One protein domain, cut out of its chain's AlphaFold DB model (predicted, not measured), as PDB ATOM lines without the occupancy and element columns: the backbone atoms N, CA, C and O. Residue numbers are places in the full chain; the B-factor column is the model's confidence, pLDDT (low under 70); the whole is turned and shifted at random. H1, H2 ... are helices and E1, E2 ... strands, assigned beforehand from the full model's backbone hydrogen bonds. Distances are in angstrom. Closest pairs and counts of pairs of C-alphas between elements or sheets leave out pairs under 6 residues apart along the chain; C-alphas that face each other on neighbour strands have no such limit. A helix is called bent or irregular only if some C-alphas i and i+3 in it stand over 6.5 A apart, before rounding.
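This is residues 99 to 180 and 217 to 232 of the 355 residues of an uncharacterized protein of Orbilia oligospora (UniProt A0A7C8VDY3). With little regular structure, this is mostly winding loop, drawn out between the hairpin E1-E2 at one end and helix H2, which stands free, at the other, with H1 between. The printed part has 98 residues, 32 in the named elements E1, E2, H1 and H2, in that order; the class is mixed and the two-strand sheet antiparallel. It is loose, with a radius of gyration of the C-alphas of 18.0 A and spans of 57 by 34 by 27 A.

After residues 99 to 124, E1, residues 125 to 128, and E2, residues 131 to 134, form an antiparallel hairpin at 146 degrees; N 126 and O 133, 2.8 A, are within hydrogen-bond range. H1, residues 143 to 156, has every O i to N i+4 pair within range. H2, residues 163 to 172, has 3 of 6, is apart from H1, and is only just irregular: C-alphas 165 and 168 are 6.7 A apart.

E1 begins at (-3.878, -18.219, 4.600) and spans 9.4 A, E2 9.9 A, H1 19.9 A; H2, 15.0 A, ends at (-48.438, -16.762, 13.410).

Residues 181 to 216 are not printed; C-alphas 180 and 217 are 35.9 A apart. Residues 217 to 232 are among those under pLDDT 70.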
ATOM      1  N   GLY A  99     -23.220 -11.844   5.351       80.44
ATOM      2  CA  GLY A  99     -22.852 -10.765   4.434       80.44
ATOM      3  C   GLY A  99     -22.677 -11.286   3.005       80.44
ATOM      4  O   GLY A  99     -21.933 -12.246   2.790       80.44
ATOM      5  N   GLY A 100     -23.349 -10.648   2.043       80.12
ATOM      6  CA  GLY A 100     -23.190 -10.893   0.608       80.12
ATOM      7  C   GLY A 100     -22.210  -9.917  -0.048       80.12
ATOM      8  O   GLY A 100     -22.032  -8.795   0.420       80.12
ATOM      9  N   VAL A 101     -21.589 -10.336  -1.153       81.00
ATOM     10  CA  VAL A 101     -20.761  -9.470  -2.010       81.00
ATOM     11  C   VAL A 101     -21.235  -9.646  -3.458       81.00
ATOM     12  O   VAL A 101     -20.910 -10.677  -4.059       81.00
ATOM     13  N   PRO A 102     -22.018  -8.704  -4.019       79.38
ATOM     14  CA  PRO A 102     -22.474  -8.791  -5.404       79.38
ATOM     15  C   PRO A 102     -21.308  -8.639  -6.391       79.38
ATOM     16  O   PRO A 102     -20.271  -8.048  -6.085       79.38
ATOM     17  N   SER A 103     -21.476  -9.172  -7.600       79.81
ATOM     18  CA  SER A 103     -20.517  -9.015  -8.698       79.81
ATOM     19  C   SER A 103     -21.236  -8.958 -10.047       79.81
ATOM     20  O   SER A 103     -22.388  -9.365 -10.166       79.81
ATOM     21  N   ALA A 104     -20.553  -8.519 -11.109       79.31
ATOM     22  CA  ALA A 104     -21.144  -8.451 -12.452       79.31
ATOM     23  C   ALA A 104     -21.619  -9.816 -13.012       79.31
ATOM     24  O   ALA A 104     -22.372  -9.849 -13.980       79.31
ATOM     25  N   GLY A 105     -21.187 -10.938 -12.418       81.44
ATOM     26  CA  GLY A 105     -21.686 -12.284 -12.728       81.44
ATOM     27  C   GLY A 105     -22.649 -12.864 -11.683       81.44
ATOM     28  O   GLY A 105     -23.087 -14.002 -11.845       81.44
ATOM     29  N   LYS A 106     -22.932 -12.130 -10.597       79.31
ATOM     30  CA  LYS A 106     -23.783 -12.537  -9.471       79.31
ATOM     31  C   LYS A 106     -24.479 -11.326  -8.853       79.31
ATOM     32  O   LYS A 106     -23.944 -10.680  -7.951       79.31
ATOM     33  N   ASP A 107     -25.688 -11.073  -9.326       81.19
ATOM     34  CA  ASP A 107     -26.660 -10.235  -8.631       81.19
ATOM     35  C   ASP A 107     -27.013 -10.921  -7.294       81.19
ATOM     36  O   ASP A 107     -27.453 -12.074  -7.295       81.19
ATOM     37  N   ILE A 108     -26.692 -10.269  -6.173       80.88
ATOM     38  CA  ILE A 108     -26.965 -10.718  -4.798       80.88
ATOM     39  C   ILE A 108     -27.461  -9.489  -4.041       80.88
ATOM     40  O   ILE A 108     -26.738  -8.493  -3.969       80.88
ATOM     41  N   ARG A 109     -28.670  -9.563  -3.488       80.12
ATOM     42  CA  ARG A 109     -29.410  -8.431  -2.909       80.12
ATOM     43  C   ARG A 109     -29.828  -8.697  -1.468       80.12
ATOM     44  O   ARG A 109     -29.779  -9.836  -0.989       80.12
ATOM     45  N   LEU A 110     -30.264  -7.657  -0.756       77.12
ATOM     46  CA  LEU A 110     -30.791  -7.842   0.596       77.12
ATOM     47  C   LEU A 110     -32.077  -8.688   0.577       77.12
ATOM     48  O   LEU A 110     -33.041  -8.396  -0.129       77.12
ATOM     49  N   GLY A 111     -32.085  -9.756   1.379       75.56
ATOM     50  CA  GLY A 111     -33.179 -10.730   1.450       75.56
ATOM     51  C   GLY A 111     -33.006 -11.987   0.585       75.56
ATOM     52  O   GLY A 111     -33.831 -12.895   0.703       75.56
ATOM     53  N   ASP A 112     -31.947 -12.096  -0.226       78.88
ATOM     54  CA  ASP A 112     -31.660 -13.321  -0.985       78.88
ATOM     55  C   ASP A 112     -31.276 -14.499  -0.071       78.88
ATOM     56  O   ASP A 112     -30.317 -14.442   0.702       78.88
ATOM     57  N   VAL A 113     -31.976 -15.628  -0.218       83.81
ATOM     58  CA  VAL A 113     -31.663 -16.876   0.499       83.81
ATOM     59  C   VAL A 113     -30.641 -17.693  -0.298       83.81
ATOM     60  O   VAL A 113     -30.979 -18.461  -1.203       83.81
ATOM     61  N   VAL A 114     -29.362 -17.537   0.045       85.19
ATOM     62  CA  VAL A 114     -28.249 -18.223  -0.628       85.19
ATOM     63  C   VAL A 114     -27.986 -19.602  -0.014       85.19
ATOM     64  O   VAL A 114     -27.664 -19.720   1.164       85.19
ATOM     65  N   VAL A 115     -28.022 -20.657  -0.837       87.12
ATOM     66  CA  VAL A 115     -27.659 -22.022  -0.411       87.12
ATOM     67  C   VAL A 115     -26.214 -22.352  -0.796       87.12
ATOM     68  O   VAL A 115     -25.873 -22.422  -1.982       87.12
ATOM     69  N   GLY A 116     -25.369 -22.590   0.210       84.81
ATOM     70  CA  GLY A 116     -23.952 -22.923   0.042       84.81
ATOM     71  C   GLY A 116     -23.727 -24.271  -0.651       84.81
ATOM     72  O   GLY A 116     -23.899 -25.329  -0.051       84.81
ATOM     73  N   MET A 117     -23.309 -24.235  -1.919       85.25
ATOM     74  CA  MET A 117     -22.916 -25.429  -2.691       85.25
ATOM     75  C   MET A 117     -21.427 -25.764  -2.577       85.25
ATOM     76  O   MET A 117     -21.040 -26.905  -2.818       85.25
ATOM     77  N   GLU A 118     -20.618 -24.775  -2.214       81.94
ATOM     78  CA  GLU A 118     -19.190 -24.870  -1.935       81.94
ATOM     79  C   GLU A 118     -18.884 -23.857  -0.824       81.94
ATOM     80  O   GLU A 118     -19.375 -22.726  -0.868       81.94
ATOM     81  N   VAL A 119     -18.102 -24.258   0.173       82.00
ATOM     82  CA  VAL A 119     -17.691 -23.433   1.316       82.00
ATOM     83  C   VAL A 119     -16.171 -23.453   1.388       82.00
ATOM     84  O   VAL A 119     -15.549 -24.498   1.203       82.00
ATOM     85  N   VAL A 120     -15.552 -22.303   1.649       81.00
ATOM     86  CA  VAL A 120     -14.096 -22.198   1.751       81.00
ATOM     87  C   VAL A 120     -13.697 -21.284   2.899       81.00
ATOM     88  O   VAL A 120     -14.221 -20.180   3.046       81.00
ATOM     89  N   GLN A 121     -12.742 -21.732   3.712       81.94
ATOM     90  CA  GLN A 121     -12.203 -20.915   4.790       81.94
ATOM     91  C   GLN A 121     -11.243 -19.863   4.205       81.94
ATOM     92  O   GLN A 121     -10.061 -20.131   3.977       81.94
ATOM     93  N   TYR A 122     -11.763 -18.663   3.927       76.06
ATOM     94  CA  TYR A 122     -11.013 -17.587   3.267       76.06
ATOM     95  C   TYR A 122      -9.847 -17.048   4.107       76.06
ATOM     96  O   TYR A 122      -8.837 -16.642   3.538       76.06
ATOM     97  N   ASP A 123      -9.960 -17.081   5.439       78.25
ATOM     98  CA  ASP A 123      -8.938 -16.593   6.373       78.25
ATOM     99  C   ASP A 123      -7.817 -17.610   6.654       78.25
ATOM    100  O   ASP A 123      -6.802 -17.252   7.249       78.25
ATOM    101  N   PHE A 124      -7.938 -18.861   6.185       81.25
ATOM    102  CA  PHE A 124      -6.875 -19.861   6.323       81.25
ATOM    103  C   PHE A 124      -5.798 -19.663   5.253       81.25
ATOM    104  O   PHE A 124      -5.715 -20.390   4.255       81.25
ATOM    105  N   VAL A 125      -4.991 -18.625   5.461       84.38
ATOM    106  CA  VAL A 125      -3.878 -18.219   4.600       84.38
ATOM    107  C   VAL A 125      -2.527 -18.459   5.268       84.38
ATOM    108  O   VAL A 125      -2.398 -18.487   6.489       84.38
ATOM    109  N   LYS A 126      -1.489 -18.585   4.444       84.81
ATOM    110  CA  LYS A 126      -0.086 -18.616   4.854       84.81
ATOM    111  C   LYS A 126       0.671 -17.509   4.137       84.81
ATOM    112  O   LYS A 126       0.502 -17.329   2.932       84.81
ATOM    113  N   ALA A 127       1.533 -16.804   4.862       86.75
ATOM    114  CA  ALA A 127       2.449 -15.848   4.262       86.75
ATOM    115  C   ALA A 127       3.492 -16.574   3.393       86.75
ATOM    116  O   ALA A 127       4.186 -17.485   3.855       86.75
ATOM    117  N   HIS A 128       3.598 -16.154   2.137       81.81
ATOM    118  CA  HIS A 128       4.684 -16.460   1.211       81.81
ATOM    119  C   HIS A 128       5.367 -15.137   0.800       81.81
ATOM    120  O   HIS A 128       4.766 -14.075   0.975       81.81
ATOM    121  N   PRO A 129       6.600 -15.160   0.252       84.81
ATOM    122  CA  PRO A 129       7.291 -13.941  -0.186       84.81
ATOM    123  C   PRO A 129       6.479 -13.096  -1.180       84.81
ATOM    124  O   PRO A 129       6.537 -11.871  -1.137       84.81
ATOM    125  N   ASP A 130       5.683 -13.757  -2.022       84.75
ATOM    126  CA  ASP A 130       4.868 -13.136  -3.072       84.75
ATOM    127  C   ASP A 130       3.480 -12.665  -2.583       84.75
ATOM    128  O   ASP A 130       2.739 -12.038  -3.338       84.75
ATOM    129  N   GLY A 131       3.105 -12.963  -1.330       81.38
ATOM    130  CA  GLY A 131       1.805 -12.615  -0.743       81.38
ATOM    131  C   GLY A 131       1.204 -13.699   0.160       81.38
ATOM    132  O   GLY A 131       1.798 -14.749   0.407       81.38
ATOM    133  N   ASN A 132      -0.007 -13.457   0.667       80.44
ATOM    134  CA  ASN A 132      -0.745 -14.428   1.479       80.44
ATOM    135  C   ASN A 132      -1.486 -15.430   0.586       80.44
ATOM    136  O   ASN A 132      -2.441 -15.060  -0.089       80.44
ATOM    137  N   LYS A 133      -1.094 -16.706   0.628       80.94
ATOM    138  CA  LYS A 133      -1.733 -17.780  -0.144       80.94
ATOM    139  C   LYS A 133      -2.734 -18.550   0.714       80.94
ATOM    140  O   LYS A 133      -2.371 -19.043   1.782       80.94
ATOM    141  N   ARG A 134      -3.972 -18.712   0.237       80.50
ATOM    142  CA  ARG A 134      -4.987 -19.562   0.888       80.50
ATOM    143  C   ARG A 134      -4.585 -21.042   0.834       80.50
ATOM    144  O   ARG A 134      -4.176 -21.532  -0.217       80.50
ATOM    145  N   ILE A 135      -4.728 -21.735   1.964       78.81
ATOM    146  CA  ILE A 135      -4.531 -23.188   2.111       78.81
ATOM    147  C   ILE A 135      -5.867 -23.908   2.360       78.81
ATOM    148  O   ILE A 135      -5.963 -25.095   2.080       78.81
ATOM    149  N   GLY A 136      -6.904 -23.204   2.832       69.25
ATOM    150  CA  GLY A 136      -8.225 -23.789   3.082       69.25
ATOM    151  C   GLY A 136      -8.816 -24.507   1.863       69.25
ATOM    152  O   GLY A 136      -8.985 -23.892   0.802       69.25
ATOM    153  N   ASP A 137      -9.140 -25.788   2.056       73.75
ATOM    154  CA  ASP A 137      -9.794 -26.659   1.078       73.75
ATOM    155  C   ASP A 137     -11.220 -26.196   0.734       73.75
ATOM    156  O   ASP A 137     -11.868 -25.445   1.471       73.75
ATOM    157  N   LEU A 138     -11.712 -26.661  -0.416       78.94
ATOM    158  CA  LEU A 138     -13.051 -26.366  -0.922       78.94
ATOM    159  C   LEU A 138     -14.042 -27.447  -0.464       78.94
ATOM    160  O   LEU A 138     -14.137 -28.523  -1.056       78.94
ATOM    161  N   MET A 139     -14.795 -27.157   0.594       78.50
ATOM    162  CA  MET A 139     -15.757 -28.085   1.185       78.50
ATOM    163  C   MET A 139     -17.069 -28.081   0.391       78.50
ATOM    164  O   MET A 139     -17.721 -27.049   0.249       78.50
ATOM    165  N   SER A 140     -17.481 -29.244  -0.115       82.00
ATOM    166  CA  SER A 140     -18.759 -29.439  -0.820       82.00
ATOM    167  C   SER A 140     -19.752 -30.229   0.041       82.00
ATOM    168  O   SER A 140     -19.344 -31.227   0.640       82.00
ATOM    169  N   PRO A 141     -21.059 -29.899   0.048       86.25
ATOM    170  CA  PRO A 141     -22.071 -30.711   0.717       86.25
ATOM    171  C   PRO A 141     -22.156 -32.143   0.167       86.25
ATOM    172  O   PRO A 141     -21.752 -32.446  -0.966       86.25
ATOM    173  N   SER A 142     -22.752 -33.033   0.965       87.69
ATOM    174  CA  SER A 142     -22.982 -34.435   0.599       87.69
ATOM    175  C   SER A 142     -23.737 -34.571  -0.734       87.69
ATOM    176  O   SER A 142     -24.447 -33.660  -1.172       87.69
ATOM    177  N   ARG A 143     -23.612 -35.731  -1.400       91.06
ATOM    178  CA  ARG A 143     -24.353 -35.997  -2.648       91.06
ATOM    179  C   ARG A 143     -25.861 -35.797  -2.449       91.06
ATOM    180  O   ARG A 143     -26.489 -35.182  -3.302       91.06
ATOM    181  N   THR A 144     -26.407 -36.249  -1.319       91.88
ATOM    182  CA  THR A 144     -27.826 -36.093  -0.971       91.88
ATOM    183  C   THR A 144     -28.237 -34.624  -0.910       91.88
ATOM    184  O   THR A 144     -29.193 -34.241  -1.580       91.88
ATOM    185  N   LEU A 145     -27.486 -33.784  -0.188       90.12
ATOM    186  CA  LEU A 145     -27.782 -32.352  -0.080       90.12
ATOM    187  C   LEU A 145     -27.660 -31.647  -1.440       90.12
ATOM    188  O   LEU A 145     -28.551 -30.895  -1.823       90.12
ATOM    189  N   ARG A 146     -26.626 -31.954  -2.236       90.50
ATOM    190  CA  ARG A 146     -26.485 -31.392  -3.593       90.50
ATOM    191  C   ARG A 146     -27.616 -31.825  -4.538       90.50
ATOM    192  O   ARG A 146     -28.045 -31.027  -5.369       90.50
ATOM    193  N   THR A 147     -28.148 -33.040  -4.393       93.19
ATOM    194  CA  THR A 147     -29.350 -33.494  -5.118       93.19
ATOM    195  C   THR A 147     -30.625 -32.807  -4.614       93.19
ATOM    196  O   THR A 147     -31.457 -32.422  -5.434       93.19
ATOM    197  N   ALA A 148     -30.765 -32.563  -3.307       90.19
ATOM    198  CA  ALA A 148     -31.878 -31.786  -2.760       90.19
ATOM    199  C   ALA A 148     -31.885 -30.346  -3.307       90.19
ATOM    200  O   ALA A 148     -32.917 -29.882  -3.787       90.19
ATOM    201  N   VAL A 149     -30.728 -29.673  -3.364       89.56
ATOM    202  CA  VAL A 149     -30.613 -28.327  -3.963       89.56
ATOM    203  C   VAL A 149     -30.929 -28.330  -5.464       89.56
ATOM    204  O   VAL A 149     -31.517 -27.373  -5.965       89.56
ATOM    205  N   ALA A 150     -30.612 -29.402  -6.199       90.50
ATOM    206  CA  ALA A 150     -31.040 -29.540  -7.593       90.50
ATOM    207  C   ALA A 150     -32.577 -29.621  -7.723       90.50
ATOM    208  O   ALA A 150     -33.142 -28.982  -8.610       90.50
ATOM    209  N   SER A 151     -33.253 -30.328  -6.807       90.19
ATOM    210  CA  SER A 151     -34.721 -30.360  -6.728       90.19
ATOM    211  C   SER A 151     -35.306 -28.978  -6.406       90.19
ATOM    212  O   SER A 151     -36.183 -28.494  -7.121       90.19
ATOM    213  N   VAL A 152     -34.746 -28.277  -5.411       86.06
ATOM    214  CA  VAL A 152     -35.140 -26.900  -5.056       86.06
ATOM    215  C   VAL A 152     -34.979 -25.951  -6.250       86.06
ATOM    216  O   VAL A 152     -35.886 -25.186  -6.560       86.06
ATOM    217  N   ARG A 153     -33.883 -26.040  -7.012       86.19
ATOM    218  CA  ARG A 153     -33.701 -25.236  -8.235       86.19
ATOM    219  C   ARG A 153     -34.752 -25.549  -9.309       86.19
ATOM    220  O   ARG A 153     -35.268 -24.622  -9.931       86.19
ATOM    221  N   ALA A 154     -35.109 -26.820  -9.498       88.19
ATOM    222  CA  ALA A 154     -36.125 -27.243 -10.468       88.19
ATOM    223  C   ALA A 154     -37.563 -26.851 -10.068       88.19
ATOM    224  O   ALA A 154     -38.394 -26.588 -10.937       88.19
ATOM    225  N   ALA A 155     -37.866 -26.781  -8.773       84.88
ATOM    226  CA  ALA A 155     -39.135 -26.267  -8.257       84.88
ATOM    227  C   ALA A 155     -39.184 -24.723  -8.257       84.88
ATOM    228  O   ALA A 155     -40.221 -24.137  -8.572       84.88
ATOM    229  N   ASN A 156     -38.051 -24.044  -8.036       80.75
ATOM    230  CA  ASN A 156     -37.949 -22.587  -8.174       80.75
ATOM    231  C   ASN A 156     -38.151 -22.129  -9.627       80.75
ATOM    232  O   ASN A 156     -38.930 -21.218  -9.884       80.75
ATOM    233  N   GLY A 157     -37.551 -22.833 -10.594       81.81
ATOM    234  CA  GLY A 157     -37.792 -22.606 -12.027       81.81
ATOM    235  C   GLY A 157     -39.235 -22.874 -12.488       81.81
ATOM    236  O   GLY A 157     -39.594 -22.505 -13.601       81.81
ATOM    237  N   ARG A 158     -40.069 -23.490 -11.638       83.12
ATOM    238  CA  ARG A 158     -41.514 -23.696 -11.845       83.12
ATOM    239  C   ARG A 158     -42.384 -22.778 -10.970       83.12
ATOM    240  O   ARG A 158     -43.596 -22.958 -10.925       83.12
ATOM    241  N   ASN A 159     -41.775 -21.797 -10.295       76.88
ATOM    242  CA  ASN A 159     -42.415 -20.841  -9.385       76.88
ATOM    243  C   ASN A 159     -43.222 -21.500  -8.239       76.88
ATOM    244  O   ASN A 159     -44.236 -20.977  -7.776       76.88
ATOM    245  N   GLU A 160     -42.791 -22.678  -7.773       74.75
ATOM    246  CA  GLU A 160     -43.475 -23.391  -6.684       74.75
ATOM    247  C   GLU A 160     -43.126 -22.805  -5.304       74.75
ATOM    248  O   GLU A 160     -43.969 -22.810  -4.395       74.75
ATOM    249  N   PHE A 161     -41.924 -22.236  -5.158       66.62
ATOM    250  CA  PHE A 161     -41.496 -21.463  -3.989       66.62
ATOM    251  C   PHE A 161     -42.003 -20.023  -4.062       66.62
ATOM    252  O   PHE A 161     -41.261 -19.086  -4.337       66.62
ATOM    253  N   ASN A 162     -43.284 -19.836  -3.766       62.41
ATOM    254  CA  ASN A 162     -43.803 -18.509  -3.475       62.41
ATOM    255  C   ASN A 162     -43.544 -18.184  -1.995       62.41
ATOM    256  O   ASN A 162     -44.195 -18.767  -1.125       62.41
ATOM    257  N   ILE A 163     -42.632 -17.250  -1.705       58.25
ATOM    258  CA  ILE A 163     -42.315 -16.825  -0.328       58.25
ATOM    259  C   ILE A 163     -43.530 -16.225   0.403       58.25
ATOM    260  O   ILE A 163     -43.623 -16.326   1.622       58.25
ATOM    261  N   LEU A 164     -44.534 -15.722  -0.325       54.03
ATOM    262  CA  LEU A 164     -45.803 -15.257   0.247       54.03
ATOM    263  C   LEU A 164     -46.623 -16.395   0.887       54.03
ATOM    264  O   LEU A 164     -47.487 -16.118   1.708       54.03
ATOM    265  N   LYS A 165     -46.327 -17.676   0.605       59.94
ATOM    266  CA  LYS A 165     -46.886 -18.813   1.372       59.94
ATOM    267  C   LYS A 165     -46.472 -18.776   2.849       59.94
ATOM    268  O   LYS A 165     -47.175 -19.330   3.690       59.94
ATOM    269  N   TYR A 166     -45.369 -18.096   3.167       65.19
ATOM    270  CA  TYR A 166     -44.913 -17.838   4.529       65.19
ATOM    271  C   TYR A 166     -45.485 -16.531   5.119       65.19
ATOM    272  O   TYR A 166     -45.126 -16.191   6.243       65.19
ATOM    273  N   SER A 167     -46.430 -15.824   4.469       64.06
ATOM    274  CA  SER A 167     -47.160 -14.724   5.141       64.06
ATOM    275  C   SER A 167     -47.853 -15.243   6.404       64.06
ATOM    276  O   SER A 167     -47.642 -14.715   7.490       64.06
ATOM    277  N   ALA A 168     -48.518 -16.397   6.291       69.31
ATOM    278  CA  ALA A 168     -49.145 -17.114   7.396       69.31
ATOM    279  C   ALA A 168     -48.149 -17.611   8.463       69.31
ATOM    280  O   ALA A 168     -48.563 -17.968   9.564       69.31
ATOM    281  N   PHE A 169     -46.842 -17.653   8.172       74.62
ATOM    282  CA  PHE A 169     -45.800 -17.882   9.178       74.62
ATOM    283  C   PHE A 169     -45.493 -16.587   9.943       74.62
ATOM    284  O   PHE A 169     -45.453 -16.613  11.171       74.62
ATOM    285  N   PHE A 170     -45.358 -15.451   9.255       73.06
ATOM    286  CA  PHE A 170     -45.169 -14.144   9.893       73.06
ATOM    287  C   PHE A 170     -46.407 -13.697  10.691       73.06
ATOM    288  O   PHE A 170     -46.267 -13.132  11.771       73.06
ATOM    289  N   GLU A 171     -47.617 -14.012  10.226       72.44
ATOM    290  CA  GLU A 171     -48.878 -13.791  10.953       72.44
ATOM    291  C   GLU A 171     -48.951 -14.616  12.253       72.44
ATOM    292  O   GLU A 171     -49.403 -14.117  13.283       72.44
ATOM    293  N   LYS A 172     -48.476 -15.872  12.232       73.06
ATOM    294  CA  LYS A 172     -48.438 -16.762  13.410       73.06
ATOM    295  C   LYS A 172     -47.307 -16.445  14.388       73.06
ATOM    296  O   LYS A 172     -47.394 -16.843  15.547       73.06
ATOM    297  N   ASN A 173     -46.259 -15.758  13.936       73.12
ATOM    298  CA  ASN A 173     -45.081 -15.417  14.732       73.12
ATOM    299  C   ASN A 173     -44.849 -13.891  14.716       73.12
ATOM    300  O   ASN A 173     -43.817 -13.438  14.220       73.12
ATOM    301  N   PRO A 174     -45.777 -13.075  15.257       66.81
ATOM    302  CA  PRO A 174     -45.704 -11.615  15.156       66.81
ATOM    303  C   PRO A 174     -44.469 -11.008  15.841       66.81
ATOM    304  O   PRO A 174     -44.054  -9.922  15.454       66.81
ATOM    305  N   MET A 175     -43.827 -11.726  16.771       61.84
ATOM    306  CA  MET A 175     -42.540 -11.329  17.364       61.84
ATOM    307  C   MET A 175     -41.380 -11.293  16.345       61.84
ATOM    308  O   MET A 175     -40.385 -10.614  16.563       61.84
ATOM    309  N   LEU A 176     -41.508 -11.974  15.198       64.62
ATOM    310  CA  LEU A 176     -40.563 -11.843  14.080       64.62
ATOM    311  C   LEU A 176     -40.871 -10.625  13.188       64.62
ATOM    312  O   LEU A 176     -40.018 -10.211  12.411       64.62
ATOM    313  N   ASN A 177     -42.056 -10.016  13.336       59.28
ATOM    314  CA  ASN A 177     -42.412  -8.730  12.723       59.28
ATOM    315  C   ASN A 177     -42.153  -7.538  13.662       59.28
ATOM    316  O   ASN A 177     -42.228  -6.395  13.214       59.28
ATOM    317  N   SER A 178     -41.891  -7.781  14.956       44.38
ATOM    318  CA  SER A 178     -41.548  -6.732  15.928       44.38
ATOM    319  C   SER A 178     -40.066  -6.358  15.927       44.38
ATOM    320  O   SER A 178     -39.706  -5.383  16.575       44.38
ATOM    321  N   PHE A 179     -39.224  -7.047  15.147       44.78
ATOM    322  CA  PHE A 179     -38.078  -6.381  14.532       44.78
ATOM    323  C   PHE A 179     -38.639  -5.384  13.515       44.78
ATOM    324  O   PHE A 179     -39.189  -5.817  12.495       44.78
ATOM    325  N   PRO A 180     -38.558  -4.063  13.751       38.38
ATOM    326  CA  PRO A 180     -39.116  -3.126  12.804       38.38
ATOM    327  C   PRO A 180     -38.296  -3.191  11.514       38.38
ATOM    328  O   PRO A 180     -37.193  -2.653  11.430       38.38
ATOM    329  N   LEU A 217      -5.448  -8.300   0.394       38.81
ATOM    330  CA  LEU A 217      -6.202  -9.430  -0.183       38.81
ATOM    331  C   LEU A 217      -6.608  -9.156  -1.648       38.81
ATOM    332  O   LEU A 217      -7.740  -8.778  -1.930       38.81
ATOM    333  N   ARG A 218      -5.668  -9.332  -2.589       33.62
ATOM    334  CA  ARG A 218      -5.900  -9.149  -4.039       33.62
ATOM    335  C   ARG A 218      -6.522 -10.360  -4.753       33.62
ATOM    336  O   ARG A 218      -7.010 -10.202  -5.868       33.62
ATOM    337  N   ASP A 219      -6.567 -11.527  -4.114       37.12
ATOM    338  CA  ASP A 219      -7.040 -12.788  -4.711       37.12
ATOM    339  C   ASP A 219      -8.577 -12.945  -4.626       37.12
ATOM    340  O   ASP A 219      -9.108 -13.914  -4.070       37.12
ATOM    341  N   TYR A 220      -9.311 -11.969  -5.165       41.53
ATOM    342  CA  TYR A 220     -10.772 -12.015  -5.271       41.53
ATOM    343  C   TYR A 220     -11.209 -12.828  -6.500       41.53
ATOM    344  O   TYR A 220     -10.855 -12.497  -7.631       41.53
ATOM    345  N   ASN A 221     -12.012 -13.878  -6.293       36.72
ATOM    346  CA  ASN A 221     -12.601 -14.664  -7.376       36.72
ATOM    347  C   ASN A 221     -14.105 -14.341  -7.514       36.72
ATOM    348  O   ASN A 221     -14.880 -14.770  -6.655       36.72
ATOM    349  N   PRO A 222     -14.558 -13.669  -8.595       34.38
ATOM    350  CA  PRO A 222     -15.970 -13.306  -8.776       34.38
ATOM    351  C   PRO A 222     -16.910 -14.522  -8.902       34.38
ATOM    352  O   PRO A 222     -18.126 -14.391  -8.749       34.38
ATOM    353  N   SER A 223     -16.364 -15.719  -9.146       27.27
ATOM    354  CA  SER A 223     -17.112 -16.979  -9.211       27.27
ATOM    355  C   SER A 223     -17.393 -17.607  -7.840       27.27
ATOM    356  O   SER A 223     -18.188 -18.544  -7.766       27.27
ATOM    357  N   THR A 224     -16.837 -17.097  -6.738       34.09
ATOM    358  CA  THR A 224     -17.070 -17.602  -5.367       34.09
ATOM    359  C   THR A 224     -18.079 -16.713  -4.628       34.09
ATOM    360  O   THR A 224     -18.091 -15.506  -4.829       34.09
ATOM    361  N   ILE A 225     -18.982 -17.289  -3.818       32.94
ATOM    362  CA  ILE A 225     -19.788 -16.495  -2.871       32.94
ATOM    363  C   ILE A 225     -19.033 -16.474  -1.546       32.94
ATOM    364  O   ILE A 225     -18.794 -17.525  -0.956       32.94
ATOM    365  N   TYR A 226     -18.650 -15.285  -1.095       33.38
ATOM    366  CA  TYR A 226     -17.979 -15.089   0.183       33.38
ATOM    367  C   TYR A 226     -19.029 -14.727   1.232       33.38
ATOM    368  O   TYR A 226     -19.315 -13.551   1.431       33.38
ATOM    369  N   MET A 227     -19.609 -15.733   1.893       30.72
ATOM    370  CA  MET A 227     -20.388 -15.491   3.107       30.72
ATOM    371  C   MET A 227     -19.443 -14.983   4.195       30.72
ATOM    372  O   MET A 227     -18.640 -15.744   4.743       30.72
ATOM    373  N   LYS A 228     -19.528 -13.687   4.501       36.19
ATOM    374  CA  LYS A 228     -18.885 -13.128   5.687       36.19
ATOM    375  C   LYS A 228     -19.728 -13.527   6.898       36.19
ATOM    376  O   LYS A 228     -20.709 -12.856   7.211       36.19
ATOM    377  N   ASN A 229     -19.335 -14.614   7.567       34.47
ATOM    378  CA  ASN A 229     -19.691 -14.813   8.973       34.47
ATOM    379  C   ASN A 229     -19.240 -13.559   9.736       34.47
ATOM    380  O   ASN A 229     -18.155 -13.044   9.450       34.47
ATOM    381  N   VAL A 230     -20.058 -13.065  10.668       34.72
ATOM    382  CA  VAL A 230     -19.772 -11.824  11.406       34.72
ATOM    383  C   VAL A 230     -18.358 -11.886  12.003       34.72
ATOM    384  O   VAL A 230     -17.967 -12.898  12.589       34.72
ATOM    385  N   ASN A 231     -17.561 -10.836  11.769       29.03
ATOM    386  CA  ASN A 231     -16.147 -10.822  12.151       29.03
ATOM    387  C   ASN A 231     -16.005 -10.937  13.674       29.03
ATOM    388  O   ASN A 231     -16.675 -10.220  14.411       29.03
ATOM    389  N   PHE A 232     -15.052 -11.754  14.125       27.64
ATOM    390  CA  PHE A 232     -14.569 -11.693  15.501       27.64
ATOM    391  C   PHE A 232     -13.950 -10.318  15.776       27.64
ATOM    392  O   PHE A 232     -13.039  -9.903  15.059       27.64
TER     393      PHE A 232